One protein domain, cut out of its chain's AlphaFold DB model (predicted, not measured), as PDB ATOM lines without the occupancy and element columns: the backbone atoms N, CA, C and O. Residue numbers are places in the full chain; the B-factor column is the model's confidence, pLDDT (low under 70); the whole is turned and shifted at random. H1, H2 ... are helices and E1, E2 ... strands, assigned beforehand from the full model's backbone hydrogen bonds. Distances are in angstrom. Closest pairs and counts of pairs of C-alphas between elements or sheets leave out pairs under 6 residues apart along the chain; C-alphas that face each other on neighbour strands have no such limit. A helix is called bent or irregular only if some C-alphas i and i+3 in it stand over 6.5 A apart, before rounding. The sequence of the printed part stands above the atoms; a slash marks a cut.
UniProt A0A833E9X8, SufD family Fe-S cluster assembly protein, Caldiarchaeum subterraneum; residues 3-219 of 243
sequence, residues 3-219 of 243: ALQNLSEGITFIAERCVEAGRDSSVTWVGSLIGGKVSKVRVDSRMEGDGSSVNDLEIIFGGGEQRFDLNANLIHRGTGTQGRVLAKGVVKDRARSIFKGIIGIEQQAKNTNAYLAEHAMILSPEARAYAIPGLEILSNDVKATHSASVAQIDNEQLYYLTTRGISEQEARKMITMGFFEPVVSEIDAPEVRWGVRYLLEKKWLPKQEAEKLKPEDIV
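AT A GLANCE: This is residues 3 to 219 of the 243 residues of the protein "SufD family Fe-S cluster assembly protein" of Caldiarchaeum subterraneum (UniProt A0A833E9X8). The chain is wound in flattened, stacked turns that make a sandwich of two sheets face to face, with strands nearly aligned; H2 and H3 pack on the outside of one sheet, and H1 and H4 lie beyond one end of its strands. The printed part has 217 residues, with twelve named strands followed by five named helices, class mixed. One sheet has the order E1 E3 E5 E7 E9 E12, the other is branched, and both are parallel. The whole is compact, with a radius of gyration of the C-alphas of 18.2 A, and elongated, spanning 56 by 33 by 30 A.

IN THESE COORDINATES: The first sheet holds E1, residues 3 to 5, from C-alpha 3 at (-21.987, -11.590, 31.104); E3, 26 to 33; E5, 53 to 62, 29.8 A long; E7, 82 to 91, 30.1 A; E9, 112 to 122, 33.4 A; and E12, 142 to 152, 33.7 A, ending at C-alpha 152 (-33.780, -31.082, 46.058). The branched sheet holds E2, 12 to 21; E4, 38 to 47; E6, 67 to 76; E8, 96 to 105; E10, 128 to 131; and E11, 134 to 137. The helices are H1, 155 to 163; H2, 168 to 184, 23.8 A; H3, 190 to 204, 21.2 A; H4, 207 to 210; and H5, 215 to 218, ending at C-alpha 218 (-38.856, -6.452, 38.547). H2 is irregular, but only just: C-alphas 179 and 182 are 6.9 A apart.

HOW THE PARTS SIT: E5 and E7 are parallel, with N 54 and O 82 2.8 A apart; E9 and E12 are parallel, with N 114 and O 143 2.8 A apart. The two sheets' facing parts are 9.4 A centre to centre. E8 has E6 on one side, N 68 to O 96 2.8 A, and on the other side E10, N 99 to O 130 2.8 A, and E11, N 105 to O 136 2.8 A. H2 and H3 are on the same face of the first sheet, two layers, helices over one face. H2, at a height over the sheet of 10.5 A, is over E7; its closest C-alpha pair with E7 is Lys 88 and Phe 180, 6.3 A. H3, at 9.7 A, is over E3 and, only just, with 3 C-alphas, over E1; the closest C-alphas of H3 and E3 are Ser 32 and Val 196, 7.1 A. H2 and H3 form a hairpin and touch at C-alphas 184 and 193, 6.1 A, at a shallow tilt of 28 degrees, opposite ways. H1 touches residues 168 to 175 of H2, closest C-alphas 161 and 171, 5.8 A. H5 touches residues 194 to 198 of H3, closest C-alphas 198 and 215, 5.8 A; H4 is close to H3 but not clearly touching, closest C-alphas 202 and 210, 4.9 A. Every O i to N i+4 pair is within hydrogen-bond range in H1 and H3, and 11 of 13 in H2; H4 and H5 are too short for such a pair.

THE WHOLE: The C-alphas farthest apart, Gln 108 and Gly 165, are 57.9 A apart. The printed part has no cut and no long link. Mean pLDDT of the printed part is 96.4, and no printed residue is under 70.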
ATOM      1  N   ALA A   3     -21.452 -10.927  32.286       96.94
ATOM      2  CA  ALA A   3     -21.987 -11.590  31.104       96.94
ATOM      3  C   ALA A   3     -23.289 -12.322  31.439       96.94
ATOM      4  O   ALA A   3     -23.289 -13.377  32.077       96.94
ATOM      5  N   LEU A   4     -24.397 -11.754  30.961       96.94
ATOM      6  CA  LEU A   4     -25.751 -12.256  31.172       96.94
ATOM      7  C   LEU A   4     -26.231 -12.985  29.913       96.94
ATOM      8  O   LEU A   4     -26.641 -12.360  28.934       96.94
ATOM      9  N   GLN A   5     -26.127 -14.311  29.899       95.69
ATOM     10  CA  GLN A   5     -26.417 -15.127  28.724       95.69
ATOM     11  C   GLN A   5     -27.853 -15.663  28.758       95.69
ATOM     12  O   GLN A   5     -28.251 -16.407  29.652       95.69
ATOM     13  N   ASN A   6     -28.612 -15.345  27.706       95.56
ATOM     14  CA  ASN A   6     -29.960 -15.866  27.478       95.56
ATOM     15  C   ASN A   6     -30.202 -16.155  25.985       95.56
ATOM     16  O   ASN A   6     -30.986 -15.485  25.316       95.56
ATOM     17  N   LEU A   7     -29.454 -17.114  25.432       96.38
ATOM     18  CA  LEU A   7     -29.563 -17.499  24.018       96.38
ATOM     19  C   LEU A   7     -30.750 -18.445  23.783       96.38
ATOM     20  O   LEU A   7     -31.245 -19.094  24.705       96.38
ATOM     21  N   SER A   8     -31.179 -18.572  22.530       94.12
ATOM     22  CA  SER A   8     -32.280 -19.461  22.148       94.12
ATOM     23  C   SER A   8     -31.932 -20.951  22.301       94.12
ATOM     24  O   SER A   8     -30.768 -21.352  22.279       94.12
ATOM     25  N   GLU A   9     -32.960 -21.794  22.431       88.94
ATOM     26  CA  GLU A   9     -32.864 -23.232  22.755       88.94
ATOM     27  C   GLU A   9     -32.072 -24.087  21.752       88.94
ATOM     28  O   GLU A   9     -31.738 -25.225  22.058       88.94
ATOM     29  N   GLY A  10     -31.770 -23.570  20.558       94.06
ATOM     30  CA  GLY A  10     -30.985 -24.269  19.535       94.06
ATOM     31  C   GLY A  10     -29.483 -23.987  19.584       94.06
ATOM     32  O   GLY A  10     -28.725 -24.618  18.851       94.06
ATOM     33  N   ILE A  11     -29.042 -23.037  20.412       98.06
ATOM     34  CA  ILE A  11     -27.672 -22.523  20.366       98.06
ATOM     35  C   ILE A  11     -26.743 -23.329  21.269       98.06
ATOM     36  O   ILE A  11     -27.054 -23.587  22.432       98.06
ATOM     37  N   THR A  12     -25.571 -23.667  20.736       98.25
ATOM     38  CA  THR A  12     -24.421 -24.091  21.533       98.25
ATOM     39  C   THR A  12     -23.551 -22.875  21.813       98.25
ATOM     40  O   THR A  12     -23.100 -22.206  20.886       98.25
ATOM     41  N   PHE A  13     -23.311 -22.594  23.087       98.12
ATOM     42  CA  PHE A  13     -22.477 -21.495  23.546       98.12
ATOM     43  C   PHE A  13     -21.199 -22.042  24.168       98.12
ATOM     44  O   PHE A  13     -21.252 -22.899  25.048       98.12
ATOM     45  N   ILE A  14     -20.053 -21.553  23.704       98.12
ATOM     46  CA  ILE A  14     -18.746 -21.891  24.262       98.12
ATOM     47  C   ILE A  14     -18.016 -20.581  24.520       98.12
ATOM     48  O   ILE A  14     -17.922 -19.752  23.615       98.12
ATOM     49  N   ALA A  15     -17.520 -20.390  25.736       97.75
ATOM     50  CA  ALA A  15     -16.755 -19.206  26.092       97.75
ATOM     51  C   ALA A  15     -15.617 -19.540  27.049       97.75
ATOM     52  O   ALA A  15     -15.756 -20.371  27.945       97.75
ATOM     53  N   GLU A  16     -14.512 -18.827  26.882       97.69
ATOM     54  CA  GLU A  16     -13.411 -18.792  27.829       97.69
ATOM     55  C   GLU A  16     -13.182 -17.340  28.235       97.69
ATOM     56  O   GLU A  16     -13.172 -16.436  27.396       97.69
ATOM     57  N   ARG A  17     -13.059 -17.113  29.538       97.06
ATOM     58  CA  ARG A  17     -12.756 -15.820  30.141       97.06
ATOM     59  C   ARG A  17     -11.505 -16.016  30.971       97.06
ATOM     60  O   ARG A  17     -11.446 -16.946  31.765       97.06
ATOM     61  N   CYS A  18     -10.523 -15.153  30.776       97.94
ATOM     62  CA  CYS A  18      -9.274 -15.212  31.512       97.94
ATOM     63  C   CYS A  18      -8.927 -13.818  32.028       97.94
ATOM     64  O   CYS A  18      -9.104 -12.834  31.305       97.94
ATOM     65  N   VAL A  19      -8.429 -13.739  33.258       98.12
ATOM     66  CA  VAL A  19      -7.779 -12.538  33.787       98.12
ATOM     67  C   VAL A  19      -6.449 -12.896  34.429       98.12
ATOM     68  O   VAL A  19      -6.334 -13.896  35.136       98.12
ATOM     69  N   GLU A  20      -5.465 -12.033  34.205       98.44
ATOM     70  CA  GLU A  20      -4.198 -12.010  34.928       98.44
ATOM     71  C   GLU A  20      -4.192 -10.757  35.809       98.44
ATOM     72  O   GLU A  20      -4.042  -9.630  35.337       98.44
ATOM     73  N   ALA A  21      -4.459 -10.955  37.097       98.25
ATOM     74  CA  ALA A  21      -4.576  -9.906  38.093       98.25
ATOM     75  C   ALA A  21      -3.179  -9.513  38.604       98.25
ATOM     76  O   ALA A  21      -2.459 -10.311  39.211       98.25
ATOM     77  N   GLY A  22      -2.787  -8.267  38.326       98.56
ATOM     78  CA  GLY A  22      -1.527  -7.673  38.776       98.56
ATOM     79  C   GLY A  22      -1.548  -7.253  40.247       98.56
ATOM     80  O   GLY A  22      -2.553  -7.413  40.939       98.56
ATOM     81  N   ARG A  23      -0.432  -6.699  40.731       98.44
ATOM     82  CA  ARG A  23      -0.273  -6.294  42.138       98.44
ATOM     83  C   ARG A  23      -1.401  -5.356  42.582       98.44
ATOM     84  O   ARG A  23      -1.726  -4.422  41.852       98.44
ATOM     85  N   ASP A  24      -1.959  -5.627  43.761       98.12
ATOM     86  CA  ASP A  24      -3.025  -4.849  44.413       98.12
ATOM     87  C   ASP A  24      -4.276  -4.613  43.538       98.12
ATOM     88  O   ASP A  24      -5.068  -3.704  43.784       98.12
ATOM     89  N   SER A  25      -4.472  -5.426  42.492       98.31
ATOM     90  CA  SER A  25      -5.650  -5.333  41.628       98.31
ATOM     91  C   SER A  25      -6.855  -6.060  42.225       98.31
ATOM     92  O   SER A  25      -6.718  -6.999  43.010       98.31
ATOM     93  N   SER A  26      -8.055  -5.636  41.830       97.12
ATOM     94  CA  SER A  26      -9.306  -6.290  42.209       97.12
ATOM     95  C   SER A  26     -10.169  -6.534  40.980       97.12
ATOM     96  O   SER A  26     -10.345  -5.639  40.148       97.12
ATOM     97  N   VAL A  27     -10.678  -7.758  40.843       97.62
ATOM     98  CA  VAL A  27     -11.484  -8.182  39.695       97.62
ATOM     99  C   VAL A  27     -12.752  -8.865  40.180       97.62
ATOM    100  O   VAL A  27     -12.691  -9.821  40.945       97.62
ATOM    101  N   THR A  28     -13.897  -8.426  39.661       97.12
ATOM    102  CA  THR A  28     -15.179  -9.106  39.873       97.12
ATOM    103  C   THR A  28     -15.708  -9.675  38.563       97.12
ATOM    104  O   THR A  28     -15.866  -8.939  37.578       97.12
ATOM    105  N   TRP A  29     -16.014 -10.969  38.558       97.69
ATOM    106  CA  TRP A  29     -16.763 -11.658  37.517       97.69
ATOM    107  C   TRP A  29     -18.217 -11.825  37.944       97.69
ATOM    108  O   TRP A  29     -18.509 -12.153  39.091       97.69
ATOM    109  N   VAL A  30     -19.127 -11.590  37.004       98.38
ATOM    110  CA  VAL A  30     -20.542 -11.926  37.149       98.38
ATOM    111  C   VAL A  30     -20.972 -12.697  35.911       98.38
ATOM    112  O   VAL A  30     -20.985 -12.150  34.802       98.38
ATOM    113  N   GLY A  31     -21.312 -13.966  36.081       97.81
ATOM    114  CA  GLY A  31     -21.807 -14.832  35.022       97.81
ATOM    115  C   GLY A  31     -23.225 -15.312  35.300       97.81
ATOM    116  O   GLY A  31     -23.587 -15.679  36.416       97.81
ATOM    117  N   SER A  32     -24.059 -15.298  34.263       97.94
ATOM    118  CA  SER A  32     -25.388 -15.901  34.306       97.94
ATOM    119  C   SER A  32     -25.625 -16.726  33.048       97.94
ATOM    120  O   SER A  32     -25.508 -16.208  31.936       97.94
ATOM    121  N   LEU A  33     -25.932 -18.012  33.225       98.19
ATOM    122  CA  LEU A  33     -26.216 -18.978  32.166       98.19
ATOM    123  C   LEU A  33     -27.661 -19.467  32.292       98.19
ATOM    124  O   LEU A  33     -27.997 -20.273  33.164       98.19
ATOM    125  N   ILE A  34     -28.527 -18.964  31.413       97.31
ATOM    126  CA  ILE A  34     -29.981 -19.185  31.489       97.31
ATOM    127  C   ILE A  34     -30.522 -19.823  30.200       97.31
ATOM    128  O   ILE A  34     -31.485 -20.605  30.211       97.31
ATOM    129  N   GLY A  35     -29.898 -19.516  29.063       95.19
ATOM    130  CA  GLY A  35     -30.346 -19.928  27.732       95.19
ATOM    131  C   GLY A  35     -29.420 -20.937  27.050       95.19
ATOM    132  O   GLY A  35     -28.437 -21.405  27.621       95.19
ATOM    133  N   GLY A  36     -29.693 -21.217  25.776       96.50
ATOM    134  CA  GLY A  36     -28.922 -22.155  24.951       96.50
ATOM    135  C   GLY A  36     -29.326 -23.615  25.156       96.50
ATOM    136  O   GLY A  36     -29.895 -23.969  26.185       96.50
ATOM    137  N   LYS A  37     -29.022 -24.475  24.179       98.00
ATOM    138  CA  LYS A  37     -29.135 -25.938  24.304       98.00
ATOM    139  C   LYS A  37     -28.024 -26.497  25.183       98.00
ATOM    140  O   LYS A  37     -28.249 -27.353  26.036       98.00
ATOM    141  N   VAL A  38     -26.811 -26.032  24.905       98.31
ATOM    142  CA  VAL A  38     -25.571 -26.444  25.552       98.31
ATOM    143  C   VAL A  38     -24.744 -25.191  25.781       98.31
ATOM    144  O   VAL A  38     -24.474 -24.463  24.829       98.31
ATOM    145  N   SER A  39     -24.323 -24.964  27.015       98.25
ATOM    146  CA  SER A  39     -23.449 -23.856  27.387       98.25
ATOM    147  C   SER A  39     -22.231 -24.416  28.101       98.25
ATOM    148  O   SER A  39     -22.375 -25.070  29.130       98.25
ATOM    149  N   LYS A  40     -21.043 -24.173  27.547       98.31
ATOM    150  CA  LYS A  40     -19.761 -24.516  28.156       98.31
ATOM    151  C   LYS A  40     -18.960 -23.248  28.401       98.31
ATOM    152  O   LYS A  40     -18.603 -22.554  27.453       98.31
ATOM    153  N   VAL A  41     -18.683 -22.941  29.657       98.50
ATOM    154  CA  VAL A  41     -17.965 -21.727  30.039       98.50
ATOM    155  C   VAL A  41     -16.791 -22.088  30.926       98.50
ATOM    156  O   VAL A  41     -16.924 -22.869  31.861       98.50
ATOM    157  N   ARG A  42     -15.636 -21.508  30.618       98.50
ATOM    158  CA  ARG A  42     -14.441 -21.562  31.451       98.50
ATOM    159  C   ARG A  42     -14.088 -20.153  31.908       98.50
ATOM    160  O   ARG A  42     -14.007 -19.251  31.076       98.50
ATOM    161  N   VAL A  43     -13.875 -19.980  33.203       98.50
ATOM    162  CA  VAL A  43     -13.403 -18.746  33.830       98.50
ATOM    163  C   VAL A  43     -12.093 -19.068  34.539       98.50
ATOM    164  O   VAL A  43     -12.066 -19.859  35.476       98.50
ATOM    165  N   ASP A  44     -11.002 -18.484  34.057       98.38
ATOM    166  CA  ASP A  44      -9.661 -18.641  34.610       98.38
ATOM    167  C   ASP A  44      -9.209 -17.320  35.231       98.38
ATOM    168  O   ASP A  44      -9.013 -16.314  34.550       98.38
ATOM    169  N   SER A  45      -9.018 -17.333  36.541       98.50
ATOM    170  CA  SER A  45      -8.593 -16.167  37.302       98.50
ATOM    171  C   SER A  45      -7.213 -16.403  37.883       98.50
ATOM    172  O   SER A  45      -7.049 -17.195  38.810       98.50
ATOM    173  N   ARG A  46      -6.210 -15.724  37.326       98.56
ATOM    174  CA  ARG A  46      -4.807 -15.865  37.718       98.56
ATOM    175  C   ARG A  46      -4.370 -14.648  38.517       98.56
ATOM    176  O   ARG A  46      -4.236 -13.556  37.980       98.56
ATOM    177  N   MET A  47      -4.157 -14.834  39.809       98.56
ATOM    178  CA  MET A  47      -3.654 -13.821  40.732       98.56
ATOM    179  C   MET A  47      -2.125 -13.837  40.713       98.56
ATOM    180  O   MET A  47      -1.486 -14.471  41.555       98.56
ATOM    181  N   GLU A  48      -1.554 -13.192  39.693       98.50
ATOM    182  CA  GLU A  48      -0.107 -13.131  39.434       98.50
ATOM    183  C   GLU A  48       0.610 -12.184  40.403       98.50
ATOM    184  O   GLU A  48       1.712 -12.472  40.866       98.50
ATOM    185  N   GLY A  49      -0.010 -11.044  40.719       98.25
ATOM    186  CA  GLY A  49       0.576 -10.030  41.589       98.25
ATOM    187  C   GLY A  49       0.227 -10.201  43.064       98.25
ATOM    188  O   GLY A  49      -0.865 -10.651  43.416       98.25
ATOM    189  N   ASP A  50       1.146  -9.776  43.931       98.56
ATOM    190  CA  ASP A  50       0.912  -9.700  45.376       98.56
ATOM    191  C   ASP A  50      -0.313  -8.837  45.703       98.56
ATOM    192  O   ASP A  50      -0.571  -7.840  45.025       98.56
ATOM    193  N   GLY A  51      -1.072  -9.223  46.728       97.94
ATOM    194  CA  GLY A  51      -2.251  -8.480  47.183       97.94
ATOM    195  C   GLY A  51      -3.431  -8.474  46.203       97.94
ATOM    196  O   GLY A  51      -4.436  -7.823  46.476       97.94
ATOM    197  N   SER A  52      -3.341  -9.180  45.069       98.62
ATOM    198  CA  SER A  52      -4.432  -9.226  44.095       98.62
ATOM    199  C   SER A  52      -5.648  -9.993  44.616       98.62
ATOM    200  O   SER A  52      -5.529 -10.950  45.390       98.62
ATOM    201  N   SER A  53      -6.831  -9.557  44.187       98.19
ATOM    202  CA  SER A  53      -8.109 -10.125  44.602       98.19
ATOM    203  C   SER A  53      -9.034 -10.427  43.429       98.19
ATOM    204  O   SER A  53      -9.118  -9.660  42.467       98.19
ATOM    205  N   VAL A  54      -9.750 -11.544  43.524       98.38
ATOM    206  CA  VAL A  54     -10.767 -11.955  42.556       98.38
ATOM    207  C   VAL A  54     -12.026 -12.409  43.280       98.38
ATOM    208  O   VAL A  54     -11.965 -13.226  44.199       98.38
ATOM    209  N   ASN A  55     -13.171 -11.920  42.817       97.62
ATOM    210  CA  ASN A  55     -14.494 -12.361  43.231       97.62
ATOM    211  C   ASN A  55     -15.285 -12.850  42.011       97.62
ATOM    212  O   ASN A  55     -15.477 -12.096  41.062       97.62
ATOM    213  N   ASP A  56     -15.743 -14.092  42.019       98.00
ATOM    214  CA  ASP A  56     -16.413 -14.736  40.892       98.00
ATOM    215  C   ASP A  56     -17.816 -15.204  41.292       98.00
ATOM    216  O   ASP A  56     -17.970 -16.075  42.149       98.00
ATOM    217  N   LEU A  57     -18.840 -14.568  40.721       98.06
ATOM    218  CA  LEU A  57     -20.251 -14.802  41.021       98.06
ATOM    219  C   LEU A  57     -20.922 -15.464  39.819       98.06
ATOM    220  O   LEU A  57     -21.095 -14.834  38.773       98.06
ATOM    221  N   GLU A  58     -21.341 -16.716  39.971       98.25
ATOM    222  CA  GLU A  58     -21.841 -17.522  38.858       98.25
ATOM    223  C   GLU A  58     -23.242 -18.086  39.124       98.25
ATOM    224  O   GLU A  58     -23.541 -18.664  40.172       98.25
ATOM    225  N   ILE A  59     -24.128 -17.925  38.142       98.62
ATOM    226  CA  ILE A  59     -25.539 -18.301  38.233       98.62
ATOM    227  C   ILE A  59     -25.909 -19.201  37.059       98.62
ATOM    228  O   ILE A  59     -25.711 -18.845  35.899       98.62
ATOM    229  N   ILE A  60     -26.528 -20.343  37.350       98.62
ATOM    230  CA  ILE A  60     -27.122 -21.226  36.340       98.62
ATOM    231  C   ILE A  60     -28.610 -21.383  36.642       98.62
ATOM    232  O   ILE A  60     -28.972 -21.790  37.743       98.62
ATOM    233  N   PHE A  61     -29.476 -21.143  35.654       98.50
ATOM    234  CA  PHE A  61     -30.880 -21.546  35.746       98.50
ATOM    235  C   PHE A  61     -31.326 -22.288  34.480       98.50
ATOM    236  O   PHE A  61     -31.605 -21.693  33.438       98.50
ATOM    237  N   GLY A  62     -31.396 -23.616  34.582       97.62
ATOM    238  CA  GLY A  62     -31.725 -24.522  33.485       97.62
ATOM    239  C   GLY A  62     -33.136 -25.105  33.546       97.62
ATOM    240  O   GLY A  62     -33.629 -25.462  34.613       97.62
ATOM    241  N   GLY A  63     -33.758 -25.274  32.379       96.75
ATOM    242  CA  GLY A  63     -35.006 -26.024  32.191       96.75
ATOM    243  C   GLY A  63     -34.992 -26.828  30.887       96.75
ATOM    244  O   GLY A  63     -33.995 -26.825  30.161       96.75
ATOM    245  N   GLY A  64     -36.080 -27.528  30.576       96.56
ATOM    246  CA  GLY A  64     -36.182 -28.385  29.392       96.56
ATOM    247  C   GLY A  64     -35.086 -29.455  29.349       96.56
ATOM    248  O   GLY A  64     -34.909 -30.209  30.301       96.56
ATOM    249  N   GLU A  65     -34.337 -29.520  28.246       97.50
ATOM    250  CA  GLU A  65     -33.204 -30.448  28.059       97.50
ATOM    251  C   GLU A  65     -31.835 -29.738  28.040       97.50
ATOM    252  O   GLU A  65     -30.852 -30.278  27.519       97.50
ATOM    253  N   GLN A  66     -31.764 -28.516  28.580       98.38
ATOM    254  CA  GLN A  66     -30.544 -27.710  28.557       98.38
ATOM    255  C   GLN A  66     -29.397 -28.360  29.330       98.38
ATOM    256  O   GLN A  66     -29.602 -29.048  30.335       98.38
ATOM    257  N   ARG A  67     -28.167 -28.111  28.873       98.62
ATOM    258  CA  ARG A  67     -26.943 -28.607  29.511       98.62
ATOM    259  C   ARG A  67     -25.970 -27.466  29.760       98.62
ATOM    260  O   ARG A  67     -25.631 -26.738  28.831       98.62
ATOM    261  N   PHE A  68     -25.488 -27.362  30.989       98.69
ATOM    262  CA  PHE A  68     -24.522 -26.355  31.413       98.69
ATOM    263  C   PHE A  68     -23.266 -27.043  31.945       98.69
ATOM    264  O   PHE A  68     -23.365 -27.981  32.734       98.69
ATOM    265  N   ASP A  69     -22.105 -26.586  31.495       98.44
ATOM    266  CA  ASP A  69     -20.776 -27.013  31.929       98.44
ATOM    267  C   ASP A  69     -19.985 -25.747  32.266       98.44
ATOM    268  O   ASP A  69     -19.637 -24.974  31.371       98.44
ATOM    269  N   LEU A  70     -19.795 -25.483  33.555       98.50
ATOM    270  CA  LEU A  70     -19.117 -24.294  34.049       98.50
ATOM    271  C   LEU A  70     -17.866 -24.695  34.825       98.50
ATOM    272  O   LEU A  70     -17.930 -25.413  35.823       98.50
ATOM    273  N   ASN A  71     -16.728 -24.192  34.362       98.44
ATOM    274  CA  ASN A  71     -15.438 -24.319  35.012       98.44
ATOM    275  C   ASN A  71     -15.015 -22.961  35.574       98.44
ATOM    276  O   ASN A  71     -14.885 -22.022  34.793       98.44
ATOM    277  N   ALA A  72     -14.732 -22.879  36.873       98.06
ATOM    278  CA  ALA A  72     -14.247 -21.658  37.521       98.06
ATOM    279  C   ALA A  72     -12.942 -21.944  38.278       98.06
ATOM    280  O   ALA A  72     -12.928 -22.678  39.264       98.06
ATOM    281  N   ASN A  73     -11.821 -21.408  37.800       98.31
ATOM    282  CA  ASN A  73     -10.501 -21.693  38.356       98.31
ATOM    283  C   ASN A  73      -9.907 -20.436  39.001       98.31
ATOM    284  O   ASN A  73      -9.750 -19.406  38.344       98.31
ATOM    285  N   LEU A  74      -9.523 -20.551  40.272       98.44
ATOM    286  CA  LEU A  74      -8.747 -19.560  41.014       98.44
ATOM    287  C   LEU A  74      -7.304 -20.051  41.120       98.44
ATOM    288  O   LEU A  74      -7.035 -21.037  41.803       98.44
ATOM    289  N   ILE A  75      -6.375 -19.376  40.450       98.62
ATOM    290  CA  ILE A  75      -4.951 -19.715  40.458       98.62
ATOM    291  C   ILE A  75      -4.185 -18.616  41.190       98.62
ATOM    292  O   ILE A  75      -4.108 -17.481  40.723       98.62
ATOM    293  N   HIS A  76      -3.612 -18.958  42.338       98.69
ATOM    294  CA  HIS A  76      -2.882 -18.054  43.216       98.69
ATOM    295  C   HIS A  76      -1.377 -18.213  43.015       98.69
ATOM    296  O   HIS A  76      -0.816 -19.281  43.275       98.69
ATOM    297  N   ARG A  77      -0.721 -17.137  42.571       98.50
ATOM    298  CA  ARG A  77       0.734 -17.064  42.364       98.50
ATOM    299  C   ARG A  77       1.391 -15.982  43.213       98.50
ATOM    300  O   ARG A  77       2.483 -16.215  43.716       98.50
ATOM    301  N   GLY A  78       0.738 -14.836  43.387       97.94
ATOM    302  CA  GLY A  78       1.195 -13.767  44.274       97.94
ATOM    303  C   GLY A  78       1.009 -14.096  45.758       97.94
ATOM    304  O   GLY A  78       0.199 -14.946  46.141       97.94
ATOM    305  N   THR A  79       1.738 -13.387  46.615       98.06
ATOM    306  CA  THR A  79       1.561 -13.446  48.072       98.06
ATOM    307  C   THR A  79       0.380 -12.587  48.527       98.06
ATOM    308  O   THR A  79       0.075 -11.558  47.928       98.06
ATOM    309  N   GLY A  80      -0.308 -12.995  49.595       97.62
ATOM    310  CA  GLY A  80      -1.419 -12.226  50.169       97.62
ATOM    311  C   GLY A  80      -2.635 -12.098  49.247       97.62
ATOM    312  O   GLY A  80      -3.374 -11.122  49.351       97.62
ATOM    313  N   THR A  81      -2.821 -13.039  48.322       98.50
ATOM    314  CA  THR A  81      -3.913 -13.001  47.341       98.50
ATOM    315  C   THR A  81      -5.238 -13.460  47.946       98.50
ATOM    316  O   THR A  81      -5.266 -14.293  48.860       98.50
ATOM    317  N   GLN A  82      -6.346 -12.915  47.439       98.25
ATOM    318  CA  GLN A  82      -7.700 -13.213  47.916       98.25
ATOM    319  C   GLN A  82      -8.596 -13.671  46.766       98.25
ATOM    320  O   GLN A  82      -8.879 -12.902  45.857       98.25
ATOM    321  N   GLY A  83      -9.068 -14.912  46.800       97.62
ATOM    322  CA  GLY A  83      -9.876 -15.490  45.726       97.62
ATOM    323  C   GLY A  83     -11.198 -16.016  46.255       97.62
ATOM    324  O   GLY A  83     -11.220 -16.738  47.251       97.62
ATOM    325  N   ARG A  84     -12.304 -15.692  45.587       97.00
ATOM    326  CA  ARG A  84     -13.610 -16.261  45.913       97.00
ATOM    327  C   ARG A  84     -14.394 -16.639  44.669       97.00
ATOM    328  O   ARG A  84     -14.488 -15.839  43.750       97.00
ATOM    329  N   VAL A  85     -14.992 -17.825  44.688       97.88
ATOM    330  CA  VAL A  85     -16.019 -18.266  43.739       97.88
ATOM    331  C   VAL A  85     -17.279 -18.597  44.530       97.88
ATOM    332  O   VAL A  85     -17.231 -19.410  45.456       97.88
ATOM    333  N   LEU A  86     -18.403 -17.987  44.161       97.06
ATOM    334  CA  LEU A  86     -19.730 -18.315  44.667       97.06
ATOM    335  C   LEU A  86     -20.640 -18.659  43.490       97.06
ATOM    336  O   LEU A  86     -20.992 -17.803  42.679       97.06
ATOM    337  N   ALA A  87     -21.054 -19.920  43.433       96.88
ATOM    338  CA  ALA A  87     -21.886 -20.443  42.370       96.88
ATOM    339  C   ALA A  87     -23.214 -20.994  42.890       96.88
ATOM    340  O   ALA A  87     -23.256 -21.829  43.802       96.88
ATOM    341  N   LYS A  88     -24.310 -20.557  42.261       98.00
ATOM    342  CA  LYS A  88     -25.666 -21.069  42.503       98.00
ATOM    343  C   LYS A  88     -26.275 -21.599  41.212       98.00
ATOM    344  O   LYS A  88     -26.401 -20.881  40.222       98.00
ATOM    345  N   GLY A  89     -26.692 -22.860  41.228       98.06
ATOM    346  CA  GLY A  89     -27.354 -23.509  40.099       98.06
ATOM    347  C   GLY A  89     -28.753 -24.002  40.445       98.06
ATOM    348  O   GLY A  89     -28.943 -24.654  41.462       98.06
ATOM    349  N   VAL A  90     -29.734 -23.769  39.583       98.62
ATOM    350  CA  VAL A  90     -31.055 -24.400  39.682       98.62
ATOM    351  C   VAL A  90     -31.366 -25.097  38.369       98.62
ATOM    352  O   VAL A  90     -31.201 -24.521  37.292       98.62
ATOM    353  N   VAL A  91     -31.815 -26.347  38.440       98.50
ATOM    354  CA  VAL A  91     -32.204 -27.128  37.260       98.50
ATOM    355  C   VAL A  91     -33.577 -27.763  37.446       98.50
ATOM    356  O   VAL A  91     -33.868 -28.368  38.480       98.50
ATOM    357  N   LYS A  92     -34.422 -27.641  36.420       97.69
ATOM    358  CA  LYS A  92     -35.743 -28.277  36.332       97.69
ATOM    359  C   LYS A  92     -35.890 -29.111  35.059       97.69
ATOM    360  O   LYS A  92     -35.025 -29.103  34.182       97.69
ATOM    361  N   ASP A  93     -36.998 -29.830  34.969       97.00
ATOM    362  CA  ASP A  93     -37.350 -30.726  33.870       97.00
ATOM    363  C   ASP A  93     -36.292 -31.832  33.699       97.00
ATOM    364  O   ASP A  93     -36.088 -32.637  34.606       97.00
ATOM    365  N   ARG A  94     -35.587 -31.868  32.563       98.31
ATOM    366  CA  ARG A  94     -34.488 -32.800  32.265       98.31
ATOM    367  C   ARG A  94     -33.136 -32.086  32.162       98.31
ATOM    368  O   ARG A  94     -32.172 -32.673  31.657       98.31
ATOM    369  N   ALA A  95     -33.061 -30.830  32.607       98.50
ATOM    370  CA  ALA A  95     -31.861 -30.021  32.491       98.50
ATOM    371  C   ALA A  95     -30.721 -30.585  33.343       98.50
ATOM    372  O   ALA A  95     -30.933 -31.244  34.369       98.50
ATOM    373  N   ARG A  96     -29.491 -30.324  32.896       98.56
ATOM    374  CA  ARG A  96     -28.278 -30.768  33.577       98.56
ATOM    375  C   ARG A  96     -27.291 -29.633  33.776       98.56
ATOM    376  O   ARG A  96     -27.024 -28.896  32.831       98.56
ATOM    377  N   SER A  97     -26.703 -29.548  34.960       98.50
ATOM    378  CA  SER A  97     -25.591 -28.639  35.239       98.50
ATOM    379  C   SER A  97     -24.394 -29.399  35.796       98.50
ATOM    380  O   SER A  97     -24.534 -30.287  36.636       98.50
ATOM    381  N   ILE A  98     -23.210 -29.041  35.321       98.44
ATOM    382  CA  ILE A  98     -21.930 -29.433  35.892       98.44
ATOM    383  C   ILE A  98     -21.236 -28.139  36.277       98.44
ATOM    384  O   ILE A  98     -21.034 -27.269  35.431       98.44
ATOM    385  N   PHE A  99     -20.901 -28.023  37.551       97.75
ATOM    386  CA  PHE A  99     -19.999 -27.011  38.047       97.75
ATOM    387  C   PHE A  99     -18.713 -27.703  38.490       97.75
ATOM    388  O   PHE A  99     -18.751 -28.688  39.230       97.75
ATOM    389  N   LYS A 100     -17.580 -27.207  37.999       97.81
ATOM    390  CA  LYS A 100     -16.251 -27.663  38.397       97.81
ATOM    391  C   LYS A 100     -15.386 -26.464  38.766       97.81
ATOM    392  O   LYS A 100     -14.886 -25.775  37.876       97.81
ATOM    393  N   GLY A 101     -15.164 -26.258  40.053       96.44
ATOM    394  CA  GLY A 101     -14.235 -25.262  40.558       96.44
ATOM    395  C   GLY A 101     -12.880 -25.857  40.927       96.44
ATOM    396  O   GLY A 101     -12.802 -26.976  41.434       96.44
ATOM    397  N   ILE A 102     -11.796 -25.119  40.692       97.81
ATOM    398  CA  ILE A 102     -10.457 -25.477  41.185       97.81
ATOM    399  C   ILE A 102      -9.839 -24.268  41.877       97.81
ATOM    400  O   ILE A 102      -9.778 -23.186  41.294       97.81
ATOM    401  N   ILE A 103      -9.322 -24.467  43.089       98.50
ATOM    402  CA  ILE A 103      -8.375 -23.543  43.716       98.50
ATOM    403  C   ILE A 103      -6.974 -24.146  43.587       98.50
ATOM    404  O   ILE A 103      -6.683 -25.172  44.200       98.50
ATOM    405  N   GLY A 104      -6.114 -23.503  42.803       98.50
ATOM    406  CA  GLY A 104      -4.690 -23.807  42.708       98.50
ATOM    407  C   GLY A 104      -3.874 -22.766  43.468       98.50
ATOM    408  O   GLY A 104      -4.021 -21.573  43.211       98.50
ATOM    409  N   ILE A 105      -3.018 -23.190  44.397       98.56
ATOM    410  CA  ILE A 105      -2.136 -22.305  45.165       98.56
ATOM    411  C   ILE A 105      -0.690 -22.749  44.983       98.56
ATOM    412  O   ILE A 105      -0.278 -23.795  45.489       98.56
ATOM    413  N   GLU A 106       0.080 -21.928  44.276       98.44
ATOM    414  CA  GLU A 106       1.482 -22.194  43.963       98.44
ATOM    415  C   GLU A 106       2.383 -22.033  45.191       98.44
ATOM    416  O   GLU A 106       2.055 -21.330  46.148       98.44
ATOM    417  N   GLN A 107       3.561 -22.660  45.161       97.88
ATOM    418  CA  GLN A 107       4.454 -22.758  46.321       97.88
ATOM    419  C   GLN A 107       4.796 -21.392  46.948       97.88
ATOM    420  O   GLN A 107       4.833 -21.251  48.176       97.88
ATOM    421  N   GLN A 108       5.008 -20.371  46.115       96.38
ATOM    422  CA  GLN A 108       5.350 -19.011  46.535       96.38
ATOM    423  C   GLN A 108       4.160 -18.184  47.060       96.38
ATOM    424  O   GLN A 108       4.390 -17.160  47.701       96.38
ATOM    425  N   ALA A 109       2.912 -18.615  46.841       97.56
ATOM    426  CA  ALA A 109       1.696 -17.856  47.145       97.56
ATOM    427  C   ALA A 109       1.300 -17.936  48.635       97.56
ATOM    428  O   ALA A 109       0.236 -18.433  49.016       97.56
ATOM    429  N   LYS A 110       2.186 -17.447  49.505       97.12
ATOM    430  CA  LYS A 110       1.972 -17.395  50.959       97.12
ATOM    431  C   LYS A 110       0.895 -16.388  51.343       97.12
ATOM    432  O   LYS A 110       0.673 -15.409  50.638       97.12
ATOM    433  N   ASN A 111       0.298 -16.577  52.515       96.75
ATOM    434  CA  ASN A 111      -0.779 -15.753  53.067       96.75
ATOM    435  C   ASN A 111      -2.018 -15.673  52.158       96.75
ATOM    436  O   ASN A 111      -2.770 -14.704  52.223       96.75
ATOM    437  N   THR A 112      -2.225 -16.681  51.309       97.56
ATOM    438  CA  THR A 112      -3.395 -16.766  50.430       97.56
ATOM    439  C   THR A 112      -4.660 -17.035  51.242       97.56
ATOM    440  O   THR A 112      -4.648 -17.857  52.163       97.56
ATOM    441  N   ASN A 113      -5.760 -16.377  50.869       97.50
ATOM    442  CA  ASN A 113      -7.106 -16.696  51.334       97.50
ATOM    443  C   ASN A 113      -8.001 -17.034  50.134       97.50
ATOM    444  O   ASN A 113      -8.197 -16.194  49.258       97.50
ATOM    445  N   ALA A 114      -8.530 -18.252  50.086       97.06
ATOM    446  CA  ALA A 114      -9.295 -18.748  48.955       97.06
ATOM    447  C   ALA A 114     -10.580 -19.460  49.403       97.06
ATOM    448  O   ALA A 114     -10.554 -20.312  50.297       97.06
ATOM    449  N   TYR A 115     -11.703 -19.130  48.765       96.88
ATOM    450  CA  TYR A 115     -13.010 -19.727  49.037       96.88
ATOM    451  C   TYR A 115     -13.719 -20.155  47.750       96.88
ATOM    452  O   TYR A 115     -13.808 -19.383  46.799       96.88
ATOM    453  N   LEU A 116     -14.248 -21.375  47.723       96.75
ATOM    454  CA  LEU A 116     -15.014 -21.919  46.600       96.75
ATOM    455  C   LEU A 116     -16.324 -22.514  47.115       96.75
ATOM    456  O   LEU A 116     -16.303 -23.492  47.854       96.75
ATOM    457  N   ALA A 117     -17.458 -21.958  46.707       96.25
ATOM    458  CA  ALA A 117     -18.781 -22.441  47.083       96.25
ATOM    459  C   ALA A 117     -19.620 -22.775  45.849       96.25
ATOM    460  O   ALA A 117     -19.862 -21.922  44.998       96.25
ATOM    461  N   GLU A 118     -20.102 -24.012  45.780       95.56
ATOM    462  CA  GLU A 118     -20.854 -24.557  44.653       95.56
ATOM    463  C   GLU A 118     -22.155 -25.196  45.149       95.56
ATOM    464  O   GLU A 118     -22.179 -26.339  45.612       95.56
ATOM    465  N   HIS A 119     -23.274 -24.481  45.053       97.38
ATOM    466  CA  HIS A 119     -24.554 -25.011  45.518       97.38
ATOM    467  C   HIS A 119     -25.545 -25.145  44.374       97.38
ATOM    468  O   HIS A 119     -25.776 -24.195  43.626       97.38
ATOM    469  N   ALA A 120     -26.198 -26.300  44.281       97.88
ATOM    470  CA  ALA A 120     -27.243 -26.532  43.301       97.88
ATOM    471  C   ALA A 120     -28.551 -27.038  43.921       97.88
ATOM    472  O   ALA A 120     -28.540 -27.827  44.868       97.88
ATOM    473  N   MET A 121     -29.672 -26.624  43.330       98.12
ATOM    474  CA  MET A 121     -31.015 -27.101  43.644       98.12
ATOM    475  C   MET A 121     -31.638 -27.811  42.435       98.12
ATOM    476  O   MET A 121     -31.642 -27.297  41.313       98.12
ATOM    477  N   ILE A 122     -32.189 -28.999  42.668       98.06
ATOM    478  CA  ILE A 122     -32.888 -29.806  41.667       98.06
ATOM    479  C   ILE A 122     -34.395 -29.703  41.913       98.06
ATOM    480  O   ILE A 122     -34.885 -30.045  42.990       98.06
ATOM    481  N   LEU A 123     -35.137 -29.262  40.898       97.50
ATOM    482  CA  LEU A 123     -36.585 -29.052  40.985       97.50
ATOM    483  C   LEU A 123     -37.411 -30.200  40.390       97.50
ATOM    484  O   LEU A 123     -38.619 -30.241  40.608       97.50
ATOM    485  N   SER A 124     -36.801 -31.120  39.640       96.88
ATOM    486  CA  SER A 124     -37.514 -32.202  38.945       96.88
ATOM    487  C   SER A 124     -36.800 -33.549  39.097       96.88
ATOM    488  O   SER A 124     -35.569 -33.567  39.139       96.88
ATOM    489  N   PRO A 125     -37.526 -34.682  39.133       96.06
ATOM    490  CA  PRO A 125     -36.927 -36.011  39.307       96.06
ATOM    491  C   PRO A 125     -35.887 -36.391  38.242       96.06
ATOM    492  O   PRO A 125     -34.945 -37.133  38.533       96.06
ATOM    493  N   GLU A 126     -36.027 -35.894  37.012       97.88
ATOM    494  CA  GLU A 126     -35.140 -36.189  35.879       97.88
ATOM    495  C   GLU A 126     -33.967 -35.207  35.738       97.88
ATOM    496  O   GLU A 126     -32.998 -35.507  35.032       97.88
ATOM    497  N   ALA A 127     -34.020 -34.060  36.418       98.31
ATOM    498  CA  ALA A 127     -32.961 -33.061  36.385       98.31
ATOM    499  C   ALA A 127     -31.734 -33.533  37.183       98.31
ATOM    500  O   ALA A 127     -31.833 -34.330  38.123       98.31
ATOM    501  N   ARG A 128     -30.539 -33.092  36.783       98.38
ATOM    502  CA  ARG A 128     -29.272 -33.504  37.416       98.38
ATOM    503  C   ARG A 128     -28.351 -32.310  37.603       98.38
ATOM    504  O   ARG A 128     -28.156 -31.537  36.675       98.38
ATOM    505  N   ALA A 129     -27.728 -32.208  38.764       98.25
ATOM    506  CA  ALA A 129     -26.692 -31.224  39.024       98.25
ATOM    507  C   ALA A 129     -25.469 -31.911  39.631       98.25
ATOM    508  O   ALA A 129     -25.612 -32.833  40.435       98.25
ATOM    509  N   TYR A 130     -24.285 -31.463  39.233       98.06
ATOM    510  CA  TYR A 130     -23.001 -31.913  39.752       98.06
ATOM    511  C   TYR A 130     -22.210 -30.688  40.208       98.06
ATOM    512  O   TYR A 130     -22.100 -29.726  39.451       98.06
ATOM    513  N   ALA A 131     -21.673 -30.748  41.422       96.19
ATOM    514  CA  ALA A 131     -20.722 -29.791  41.975       96.19
ATOM    515  C   ALA A 131     -19.443 -30.572  42.298       96.19
ATOM    516  O   ALA A 131     -19.506 -31.603  42.977       96.19
ATOM    517  N   ILE A 132     -18.322 -30.164  41.711       96.81
ATOM    518  CA  ILE A 132     -17.064 -30.918  41.690       96.81
ATOM    519  C   ILE A 132     -15.920 -29.959  42.050       96.81
ATOM    520  O   ILE A 132     -15.164 -29.551  41.160       96.81
ATOM    521  N   PRO A 133     -15.771 -29.602  43.337       95.69
ATOM    522  CA  PRO A 133     -14.714 -28.705  43.768       95.69
ATOM    523  C   PRO A 133     -13.376 -29.450  43.886       95.69
ATOM    524  O   PRO A 133     -13.312 -30.588  44.359       95.69
ATOM    525  N   GLY A 134     -12.287 -28.787  43.508       95.56
ATOM    526  CA  GLY A 134     -10.917 -29.292  43.607       95.56
ATOM    527  C   GLY A 134      -9.981 -28.305  44.300       95.56
ATOM    528  O   GLY A 134     -10.150 -27.092  44.184       95.56
ATOM    529  N   LEU A 135      -8.984 -28.836  45.010       96.81
ATOM    530  CA  LEU A 135      -7.916 -28.066  45.649       96.81
ATOM    531  C   LEU A 135      -6.557 -28.636  45.235       96.81
ATOM    532  O   LEU A 135      -6.328 -29.840  45.351       96.81
ATOM    533  N   GLU A 136      -5.650 -27.763  44.816       97.31
ATOM    534  CA  GLU A 136      -4.254 -28.076  44.508       97.31
ATOM    535  C   GLU A 136      -3.367 -27.083  45.269       97.31
ATOM    536  O   GLU A 136      -3.173 -25.950  44.839       97.31
ATOM    537  N   ILE A 137      -2.881 -27.473  46.452       96.94
ATOM    538  CA  ILE A 137      -2.186 -26.565  47.378       96.94
ATOM    539  C   ILE A 137      -0.727 -26.992  47.528       96.94
ATOM    540  O   ILE A 137      -0.438 -28.057  48.070       96.94
ATOM    541  N   LEU A 138       0.190 -26.134  47.078       97.12
ATOM    542  CA  LEU A 138       1.641 -26.339  47.160       97.12
ATOM    543  C   LEU A 138       2.320 -25.447  48.215       97.12
ATOM    544  O   LEU A 138       3.526 -25.569  48.437       97.12
ATOM    545  N   SER A 139       1.573 -24.543  48.859       95.38
ATOM    546  CA  SER A 139       2.074 -23.617  49.885       95.38
ATOM    547  C   SER A 139       1.509 -23.930  51.271       95.38
ATOM    548  O   SER A 139       0.360 -24.343  51.401       95.38
ATOM    549  N   ASN A 140       2.306 -23.708  52.320       90.62
ATOM    550  CA  ASN A 140       1.955 -24.091  53.695       90.62
ATOM    551  C   ASN A 140       1.157 -23.012  54.451       90.62
ATOM    552  O   ASN A 140       0.315 -23.338  55.284       90.62
ATOM    553  N   ASP A 141       1.416 -21.730  54.175       93.00
ATOM    554  CA  ASP A 141       0.855 -20.601  54.930       93.00
ATOM    555  C   ASP A 141      -0.402 -20.056  54.237       93.00
ATOM    556  O   ASP A 141      -0.390 -18.951  53.693       93.00
ATOM    557  N   VAL A 142      -1.476 -20.848  54.183       95.25
ATOM    558  CA  VAL A 142      -2.681 -20.512  53.401       95.25
ATOM    559  C   VAL A 142      -3.973 -20.836  54.146       95.25
ATOM    560  O   VAL A 142      -4.015 -21.688  55.034       95.25
ATOM    561  N   LYS A 143      -5.057 -20.168  53.754       95.38
ATOM    562  CA  LYS A 143      -6.432 -20.547  54.087       95.38
ATOM    563  C   LYS A 143      -7.153 -20.848  52.784       95.38
ATOM    564  O   LYS A 143      -7.336 -19.956  51.967       95.38
ATOM    565  N   ALA A 144      -7.546 -22.097  52.594       93.69
ATOM    566  CA  ALA A 144      -8.340 -22.514  51.451       93.69
ATOM    567  C   ALA A 144      -9.533 -23.315  51.962       93.69
ATOM    568  O   ALA A 144      -9.380 -24.199  52.807       93.69
ATOM    569  N   THR A 145     -10.731 -22.993  51.496       94.12
ATOM    570  CA  THR A 145     -11.948 -23.717  51.867       94.12
ATOM    571  C   THR A 145     -12.806 -23.911  50.632       94.12
ATOM    572  O   THR A 145     -12.951 -23.004  49.818       94.12
ATOM    573  N   HIS A 146     -13.375 -25.105  50.508       92.38
ATOM    574  CA  HIS A 146     -14.380 -25.393  49.503       92.38
ATOM    575  C   HIS A 146     -15.662 -25.928  50.145       92.38
ATOM    576  O   HIS A 146     -15.625 -26.560  51.201       92.38
ATOM    577  N   SER A 147     -16.792 -25.656  49.511       93.56
ATOM    578  CA  SER A 147     -18.117 -26.097  49.920       93.56
ATOM    579  C   SER A 147     -18.891 -26.486  48.672       93.56
ATOM    580  O   SER A 147     -18.924 -25.736  47.698       93.56
ATOM    581  N   ALA A 148     -19.499 -27.667  48.682       93.81
ATOM    582  CA  ALA A 148     -20.340 -28.115  47.588       93.81
ATOM    583  C   ALA A 148     -21.570 -28.844  48.120       93.81
ATOM    584  O   ALA A 148     -21.464 -29.718  48.981       93.81
ATOM    585  N   SER A 149     -22.743 -28.507  47.589       95.81
ATOM    586  CA  SER A 149     -23.984 -29.200  47.934       95.81
ATOM    587  C   SER A 149     -24.927 -29.271  46.746       95.81
ATOM    588  O   SER A 149     -25.168 -28.270  46.074       95.81
ATOM    589  N   VAL A 150     -25.555 -30.426  46.559       96.56
ATOM    590  CA  VAL A 150     -26.669 -30.587  45.626       96.56
ATOM    591  C   VAL A 150     -27.858 -31.107  46.415       96.56
ATOM    592  O   VAL A 150     -27.766 -32.166  47.035       96.56
ATOM    593  N   ALA A 151     -28.961 -30.367  46.401       94.75
ATOM    594  CA  ALA A 151     -30.169 -30.725  47.133       94.75
ATOM    595  C   ALA A 151     -31.402 -30.633  46.232       94.75
ATOM    596  O   ALA A 151     -31.413 -29.933  45.220       94.75
ATOM    597  N   GLN A 152     -32.453 -31.357  46.597       96.06
ATOM    598  CA  GLN A 152     -33.780 -31.082  46.058       96.06
ATOM    599  C   GLN A 152     -34.378 -29.871  46.772       96.06
ATOM    600  O   GLN A 152     -33.865 -29.436  47.804       96.06
ATOM    601  N   ILE A 153     -35.459 -29.327  46.217       93.75
ATOM    602  CA  ILE A 153     -36.250 -28.336  46.944       93.75
ATOM    603  C   ILE A 153     -36.710 -28.910  48.293       93.75
ATOM    604  O   ILE A 153     -37.082 -30.081  48.383       93.75
ATOM    605  N   ASP A 154     -36.659 -28.089  49.339       92.75
ATOM    606  CA  ASP A 154     -37.046 -28.500  50.683       92.75
ATOM    607  C   ASP A 154     -38.576 -28.623  50.789       92.75
ATOM    608  O   ASP A 154     -39.317 -27.639  50.704       92.75
ATOM    609  N   ASN A 155     -39.051 -29.856  50.971       93.00
ATOM    610  CA  ASN A 155     -40.475 -30.155  51.093       93.00
ATOM    611  C   ASN A 155     -41.092 -29.586  52.377       93.00
ATOM    612  O   ASN A 155     -42.293 -29.322  52.391       93.00
ATOM    613  N   GLU A 156     -40.311 -29.377  53.440       95.94
ATOM    614  CA  GLU A 156     -40.805 -28.763  54.674       95.94
ATOM    615  C   GLU A 156     -41.064 -27.268  54.463       95.94
ATOM    616  O   GLU A 156     -42.133 -26.772  54.824       95.94
ATOM    617  N   GLN A 157     -40.152 -26.565  53.780       95.88
ATOM    618  CA  GLN A 157     -40.369 -25.171  53.371       95.88
ATOM    619  C   GLN A 157     -41.573 -25.041  52.433       95.88
ATOM    620  O   GLN A 157     -42.406 -24.147  52.607       95.88
ATOM    621  N   LEU A 158     -41.696 -25.950  51.462       95.81
ATOM    622  CA  LEU A 158     -42.819 -25.969  50.525       95.81
ATOM    623  C   LEU A 158     -44.152 -26.204  51.249       95.81
ATOM    624  O   LEU A 158     -45.128 -25.483  51.023       95.81
ATOM    625  N   TYR A 159     -44.189 -27.181  52.156       96.88
ATOM    626  CA  TYR A 159     -45.358 -27.454  52.985       96.88
ATOM    627  C   TYR A 159     -45.712 -26.244  53.853       96.88
ATOM    628  O   TYR A 159     -46.856 -25.794  53.857       96.88
ATOM    629  N   TYR A 160     -44.727 -25.642  54.522       97.75
ATOM    630  CA  TYR A 160     -44.950 -24.459  55.344       97.75
ATOM    631  C   TYR A 160     -45.598 -23.317  54.547       97.75
ATOM    632  O   TYR A 160     -46.634 -22.796  54.962       97.75
ATOM    633  N   LEU A 161     -45.053 -22.960  53.381       97.94
ATOM    634  CA  LEU A 161     -45.600 -21.881  52.549       97.94
ATOM    635  C   LEU A 161     -47.018 -22.195  52.054       97.94
ATOM    636  O   LEU A 161     -47.895 -21.330  52.102       97.94
ATOM    637  N   THR A 162     -47.283 -23.439  51.653       97.19
ATOM    638  CA  THR A 162     -48.620 -23.836  51.179       97.19
ATOM    639  C   THR A 162     -49.673 -23.819  52.287       97.19
ATOM    640  O   THR A 162     -50.806 -23.400  52.043       97.19
ATOM    641  N   THR A 163     -49.311 -24.132  53.539       97.88
ATOM    642  CA  THR A 163     -50.227 -23.957  54.689       97.88
ATOM    643  C   THR A 163     -50.587 -22.493  54.963       97.88
ATOM    644  O   THR A 163     -51.605 -22.216  55.596       97.88
ATOM    645  N   ARG A 164     -49.795 -21.539  54.456       97.62
ATOM    646  CA  ARG A 164     -50.090 -20.099  54.510       97.62
ATOM    647  C   ARG A 164     -50.950 -19.612  53.340       97.62
ATOM    648  O   ARG A 164     -51.145 -18.411  53.199       97.62
ATOM    649  N   GLY A 165     -51.483 -20.527  52.527       97.44
ATOM    650  CA  GLY A 165     -52.355 -20.212  51.394       97.44
ATOM    651  C   GLY A 165     -51.610 -19.811  50.119       97.44
ATOM    652  O   GLY A 165     -52.249 -19.426  49.143       97.44
ATOM    653  N   ILE A 166     -50.278 -19.911  50.104       97.88
ATOM    654  CA  ILE A 166     -49.466 -19.684  48.905       97.88
ATOM    655  C   ILE A 166     -49.603 -20.918  48.010       97.88
ATOM    656  O   ILE A 166     -49.491 -22.049  48.483       97.88
ATOM    657  N   SER A 167     -49.867 -20.728  46.717       97.69
ATOM    658  CA  SER A 167     -49.952 -21.863  45.794       97.69
ATOM    659  C   SER A 167     -48.612 -22.600  45.734       97.69
ATOM    660  O   SER A 167     -47.554 -21.991  45.882       97.69
ATOM    661  N   GLU A 168     -48.625 -23.910  45.486       95.56
ATOM    662  CA  GLU A 168     -47.379 -24.682  45.391       95.56
ATOM    663  C   GLU A 168     -46.428 -24.092  44.336       95.56
ATOM    664  O   GLU A 168     -45.230 -23.963  44.572       95.56
ATOM    665  N   GLN A 169     -46.963 -23.662  43.191       94.31
ATOM    666  CA  GLN A 169     -46.180 -23.034  42.128       94.31
ATOM    667  C   GLN A 169     -45.468 -21.761  42.607       94.31
ATOM    668  O   GLN A 169     -44.280 -21.588  42.323       94.31
ATOM    669  N   GLU A 170     -46.171 -20.901  43.343       95.56
ATOM    670  CA  GLU A 170     -45.606 -19.660  43.869       95.56
ATOM    671  C   GLU A 170     -44.622 -19.933  45.012       95.56
ATOM    672  O   GLU A 170     -43.539 -19.362  45.052       95.56
ATOM    673  N   ALA A 171     -44.917 -20.895  45.886       97.62
ATOM    674  CA  ALA A 171     -44.007 -21.297  46.953       97.62
ATOM    675  C   ALA A 171     -42.673 -21.831  46.397       97.62
ATOM    676  O   ALA A 171     -41.598 -21.441  46.860       97.62
ATOM    677  N   ARG A 172     -42.721 -22.668  45.349       97.00
ATOM    678  CA  ARG A 172     -41.512 -23.155  44.660       97.00
ATOM    679  C   ARG A 172     -40.728 -22.015  44.018       97.00
ATOM    680  O   ARG A 172     -39.495 -22.040  44.061       97.00
ATOM    681  N   LYS A 173     -41.424 -21.024  43.451       96.38
ATOM    682  CA  LYS A 173     -40.807 -19.810  42.904       96.38
ATOM    683  C   LYS A 173     -40.079 -19.038  43.999       96.38
ATOM    684  O   LYS A 173     -38.889 -18.785  43.852       96.38
ATOM    685  N   MET A 174     -40.757 -18.738  45.107       96.12
ATOM    686  CA  MET A 174     -40.190 -18.000  46.239       96.12
ATOM    687  C   MET A 174     -38.933 -18.674  46.794       96.12
ATOM    688  O   MET A 174     -37.910 -18.014  46.955       96.12
ATOM    689  N   ILE A 175     -38.980 -19.992  47.023       97.19
ATOM    690  CA  ILE A 175     -37.814 -20.760  47.493       97.19
ATOM    691  C   ILE A 175     -36.670 -20.680  46.471       97.19
ATOM    692  O   ILE A 175     -35.516 -20.472  46.844       97.19
ATOM    693  N   THR A 176     -36.982 -20.797  45.178       97.25
ATOM    694  CA  THR A 176     -35.982 -20.722  44.104       97.25
ATOM    695  C   THR A 176     -35.330 -19.341  44.022       97.25
ATOM    696  O   THR A 176     -34.106 -19.251  43.949       97.25
ATOM    697  N   MET A 177     -36.112 -18.259  44.064       96.56
ATOM    698  CA  MET A 177     -35.569 -16.897  44.022       96.56
ATOM    699  C   MET A 177     -34.767 -16.579  45.288       96.56
ATOM    700  O   MET A 177     -33.664 -16.045  45.192       96.56
ATOM    701  N   GLY A 178     -35.247 -17.010  46.459       95.50
ATOM    702  CA  GLY A 178     -34.506 -16.902  47.717       95.50
ATOM    703  C   GLY A 178     -33.185 -17.679  47.713       95.50
ATOM    704  O   GLY A 178     -32.212 -17.234  48.313       95.50
ATOM    705  N   PHE A 179     -33.103 -18.803  46.992       96.81
ATOM    706  CA  PHE A 179     -31.856 -19.557  46.827       96.81
ATOM    707  C   PHE A 179     -30.798 -18.809  45.998       96.81
ATOM    708  O   PHE A 179     -29.599 -18.968  46.255       96.81
ATOM    709  N   PHE A 180     -31.221 -18.000  45.021       97.06
ATOM    710  CA  PHE A 180     -30.327 -17.165  44.214       97.06
ATOM    711  C   PHE A 180     -29.919 -15.864  44.912       97.06
ATOM    712  O   PHE A 180     -28.835 -15.351  44.641       97.06
ATOM    713  N   GLU A 181     -30.738 -15.326  45.815       93.88
ATOM    714  CA  GLU A 181     -30.492 -14.003  46.398       93.88
ATOM    715  C   GLU A 181     -29.107 -13.837  47.060       93.88
ATOM    716  O   GLU A 181     -28.491 -12.795  46.838       93.88
ATOM    717  N   PRO A 182     -28.528 -14.833  47.766       91.00
ATOM    718  CA  PRO A 182     -27.186 -14.697  48.332       91.00
ATOM    719  C   PRO A 182     -26.074 -14.417  47.312       91.00
ATOM    720  O   PRO A 182     -25.088 -13.796  47.672       91.00
ATOM    721  N   VAL A 183     -26.207 -14.856  46.052       94.50
ATOM    722  CA  VAL A 183     -25.226 -14.528  44.996       94.50
ATOM    723  C   VAL A 183     -25.621 -13.264  44.230       94.50
ATOM    724  O   VAL A 183     -24.761 -12.483  43.836       94.50
ATOM    725  N   VAL A 184     -26.922 -13.020  44.046       95.50
ATOM    726  CA  VAL A 184     -27.425 -11.836  43.335       95.50
ATOM    727  C   VAL A 184     -27.163 -10.556  44.136       95.50
ATOM    728  O   VAL A 184     -26.701  -9.567  43.576       95.50
ATOM    729  N   SER A 185     -27.402 -10.562  45.447       92.81
ATOM    730  CA  SER A 185     -27.191  -9.405  46.335       92.81
ATOM    731  C   SER A 185     -25.721  -8.967  46.458       92.81
ATOM    732  O   SER A 185     -25.445  -7.801  46.747       92.81
ATOM    733  N   GLU A 186     -24.766  -9.842  46.149       92.69
ATOM    734  CA  GLU A 186     -23.333  -9.515  46.142       92.69
ATOM    735  C   GLU A 186     -22.855  -8.859  44.837       92.69
ATOM    736  O   GLU A 186     -21.722  -8.383  44.756       92.69
ATOM    737  N   ILE A 187     -23.696  -8.807  43.800       94.69
ATOM    738  CA  ILE A 187     -23.377  -8.098  42.558       94.69
ATOM    739  C   ILE A 187     -23.381  -6.598  42.850       94.69
ATOM    740  O   ILE A 187     -24.432  -6.028  43.088       94.69
ATOM    741  N   ASP A 188     -22.229  -5.934  42.818       90.75
ATOM    742  CA  ASP A 188     -22.136  -4.508  43.167       90.75
ATOM    743  C   ASP A 188     -22.913  -3.600  42.192       90.75
ATOM    744  O   ASP A 188     -23.683  -2.739  42.605       90.75
ATOM    745  N   ALA A 189     -22.802  -3.865  40.886       92.62
ATOM    746  CA  ALA A 189     -23.452  -3.077  39.838       92.62
ATOM    747  C   ALA A 189     -24.986  -3.285  39.817       92.62
ATOM    748  O   ALA A 189     -25.438  -4.366  39.409       92.62
ATOM    749  N   PRO A 190     -25.805  -2.272  40.175       92.12
ATOM    750  CA  PRO A 190     -27.258  -2.424  40.271       92.12
ATOM    751  C   PRO A 190     -27.906  -2.843  38.951       92.12
ATOM    752  O   PRO A 190     -28.768  -3.715  38.935       92.12
ATOM    753  N   GLU A 191     -27.464  -2.298  37.818       92.69
ATOM    754  CA  GLU A 191     -28.017  -2.625  36.499       92.69
ATOM    755  C   GLU A 191     -27.801  -4.102  36.148       92.69
ATOM    756  O   GLU A 191     -28.666  -4.744  35.549       92.69
ATOM    757  N   VAL A 192     -26.659  -4.662  36.556       95.69
ATOM    758  CA  VAL A 192     -26.360  -6.087  36.381       95.69
ATOM    759  C   VAL A 192     -27.229  -6.920  37.317       95.69
ATOM    760  O   VAL A 192     -27.805  -7.914  36.875       95.69
ATOM    761  N   ARG A 193     -27.370  -6.501  38.580       94.75
ATOM    762  CA  ARG A 193     -28.225  -7.156  39.580       94.75
ATOM    763  C   ARG A 193     -29.673  -7.258  39.092       94.75
ATOM    764  O   ARG A 193     -30.244  -8.350  39.057       94.75
ATOM    765  N   TRP A 194     -30.235  -6.141  38.636       95.00
ATOM    766  CA  TRP A 194     -31.577  -6.070  38.062       95.00
ATOM    767  C   TRP A 194     -31.706  -6.903  36.789       95.00
ATOM    768  O   TRP A 194     -32.681  -7.636  36.632       95.00
ATOM    769  N   GLY A 195     -30.698  -6.860  35.912       96.44
ATOM    770  CA  GLY A 195     -30.652  -7.694  34.714       96.44
ATOM    771  C   GLY A 195     -30.686  -9.192  35.034       96.44
ATOM    772  O   GLY A 195     -31.413  -9.943  34.385       96.44
ATOM    773  N   VAL A 196     -29.954  -9.635  36.058       97.38
ATOM    774  CA  VAL A 196     -29.983 -11.029  36.524       97.38
ATOM    775  C   VAL A 196     -31.364 -11.397  37.059       97.38
ATOM    776  O   VAL A 196     -31.928 -12.391  36.604       97.38
ATOM    777  N   ARG A 197     -31.939 -10.592  37.964       96.81
ATOM    778  CA  ARG A 197     -33.285 -10.837  38.517       96.81
ATOM    779  C   ARG A 197     -34.340 -10.928  37.419       96.81
ATOM    780  O   ARG A 197     -35.104 -11.888  37.395       96.81
ATOM    781  N   TYR A 198     -34.305 -10.010  36.450       96.88
ATOM    782  CA  TYR A 198     -35.174 -10.051  35.273       96.88
ATOM    783  C   TYR A 198     -35.075 -11.382  34.527       96.88
ATOM    784  O   TYR A 198     -36.093 -11.989  34.193       96.88
ATOM    785  N   LEU A 199     -33.858 -11.861  34.261       97.25
ATOM    786  CA  LEU A 199     -33.677 -13.103  33.517       97.25
ATOM    787  C   LEU A 199     -34.086 -14.343  34.327       97.25
ATOM    788  O   LEU A 199     -34.623 -15.282  33.738       97.25
ATOM    789  N   LEU A 200     -33.865 -14.351  35.645       97.56
ATOM    790  CA  LEU A 200     -34.316 -15.427  36.533       97.56
ATOM    791  C   LEU A 200     -35.847 -15.510  36.571       97.56
ATOM    792  O   LEU A 200     -36.411 -16.586  36.358       97.56
ATOM    793  N   GLU A 201     -36.514 -14.371  36.751       96.56
ATOM    794  CA  GLU A 201     -37.975 -14.249  36.715       96.56
ATOM    795  C   GLU A 201     -38.536 -14.699  35.363       96.56
ATOM    796  O   GLU A 201     -39.382 -15.594  35.283       96.56
ATOM    797  N   LYS A 202     -37.970 -14.181  34.268       95.62
ATOM    798  CA  LYS A 202     -38.350 -14.568  32.907       95.62
ATOM    799  C   LYS A 202     -38.193 -16.067  32.655       95.62
ATOM    800  O   LYS A 202     -39.009 -16.654  31.949       95.62
ATOM    801  N   LYS A 203     -37.146 -16.691  33.204       96.00
ATOM    802  CA  LYS A 203     -36.882 -18.130  33.061       96.00
ATOM    803  C   LYS A 203     -37.893 -18.991  33.813       96.00
ATOM    804  O   LYS A 203     -38.176 -20.122  33.396       96.00
ATOM    805  N   TRP A 204     -38.400 -18.488  34.934       95.62
ATOM    806  CA  TRP A 204     -39.408 -19.185  35.717       95.62
ATOM    807  C   TRP A 204     -40.742 -19.270  34.966       95.62
ATOM    808  O   TRP A 204     -41.354 -20.343  34.935       95.62
ATOM    809  N   LEU A 205     -41.152 -18.159  34.347       94.12
ATOM    810  CA  LEU A 205     -42.462 -17.986  33.723       94.12
ATOM    811  C   LEU A 205     -42.702 -18.894  32.499       94.12
ATOM    812  O   LEU A 205     -41.773 -19.205  31.744       94.12
ATOM    813  N   PRO A 206     -43.968 -19.274  32.235       90.38
ATOM    814  CA  PRO A 206     -44.373 -19.825  30.946       90.38
ATOM    815  C   PRO A 206     -44.046 -18.862  29.803       90.38
ATOM    816  O   PRO A 206     -44.085 -17.644  29.971       90.38
ATOM    817  N   LYS A 207     -43.792 -19.393  28.603       85.75
ATOM    818  CA  LYS A 207     -43.333 -18.595  27.454       85.75
ATOM    819  C   LYS A 207     -44.245 -17.398  27.135       85.75
ATOM    820  O   LYS A 207     -43.740 -16.309  26.892       85.75
ATOM    821  N   GLN A 208     -45.569 -17.578  27.195       89.94
ATOM    822  CA  GLN A 208     -46.533 -16.507  26.903       89.94
ATOM    823  C   GLN A 208     -46.506 -15.361  27.928       89.94
ATOM    824  O   GLN A 208     -46.856 -14.230  27.595       89.94
ATOM    825  N   GLU A 209     -46.135 -15.648  29.176       92.12
ATOM    826  CA  GLU A 209     -46.012 -14.653  30.247       92.12
ATOM    827  C   GLU A 209     -44.618 -14.018  30.234       92.12
ATOM    828  O   GLU A 209     -44.488 -12.799  30.328       92.12
ATOM    829  N   ALA A 210     -43.583 -14.824  29.992       90.62
ATOM    830  CA  ALA A 210     -42.199 -14.382  29.850       90.62
ATOM    831  C   ALA A 210     -42.004 -13.356  28.716       90.62
ATOM    832  O   ALA A 210     -41.131 -12.493  28.804       90.62
ATOM    833  N   GLU A 211     -42.794 -13.442  27.641       89.94
ATOM    834  CA  GLU A 211     -42.788 -12.473  26.533       89.94
ATOM    835  C   GLU A 211     -43.390 -11.113  26.915       89.94
ATOM    836  O   GLU A 211     -43.068 -10.108  26.281       89.94
ATOM    837  N   LYS A 212     -44.236 -11.068  27.950       92.56
ATOM    838  CA  LYS A 212     -44.887  -9.841  28.428       92.56
ATOM    839  C   LYS A 212     -44.104  -9.146  29.538       92.56
ATOM    840  O   LYS A 212     -44.279  -7.945  29.704       92.56
ATOM    841  N   LEU A 213     -43.272  -9.891  30.270       93.06
ATOM    842  CA  LEU A 213     -42.465  -9.375  31.373       93.06
ATOM    843  C   LEU A 213     -41.452  -8.338  30.879       93.06
ATOM    844  O   LEU A 213     -40.599  -8.631  30.021       93.06
ATOM    845  N   LYS A 214     -41.500  -7.151  31.477       92.62
ATOM    846  CA  LYS A 214     -40.571  -6.059  31.212       92.62
ATOM    847  C   LYS A 214     -39.573  -5.892  32.363       92.62
ATOM    848  O   LYS A 214     -39.869  -6.285  33.488       92.62
ATOM    849  N   PRO A 215     -38.376  -5.336  32.105       89.62
ATOM    850  CA  PRO A 215     -37.388  -5.094  33.155       89.62
ATOM    851  C   PRO A 215     -37.903  -4.217  34.304       89.62
ATOM    852  O   PRO A 215     -37.563  -4.479  35.454       89.62
ATOM    853  N   GLU A 216     -38.737  -3.216  34.012       89.62
ATOM    854  CA  GLU A 216     -39.328  -2.333  35.024       89.62
ATOM    855  C   GLU A 216     -40.225  -3.066  36.034       89.62
ATOM    856  O   GLU A 216     -40.253  -2.678  37.198       89.62
ATOM    857  N   ASP A 217     -40.868  -4.168  35.633       90.19
ATOM    858  CA  ASP A 217     -41.772  -4.943  36.499       90.19
ATOM    859  C   ASP A 217     -41.023  -5.635  37.658       90.19
ATOM    860  O   ASP A 217     -41.621  -6.057  38.645       90.19
ATOM    861  N   ILE A 218     -39.697  -5.776  37.548       90.69
ATOM    862  CA  ILE A 218     -38.856  -6.452  38.547       90.69
ATOM    863  C   ILE A 218     -38.630  -5.579  39.781       90.69
ATOM    864  O   ILE A 218     -38.410  -6.107  40.871       90.69
ATOM    865  N   VAL A 219     -38.697  -4.255  39.623       83.69
ATOM    866  CA  VAL A 219     -38.425  -3.298  40.705       83.69
ATOM    867  C   VAL A 219     -39.463  -3.416  41.824       83.69
ATOM    868  O   VAL A 219     -39.125  -3.235  42.988       83.69
TER     869      VAL A 219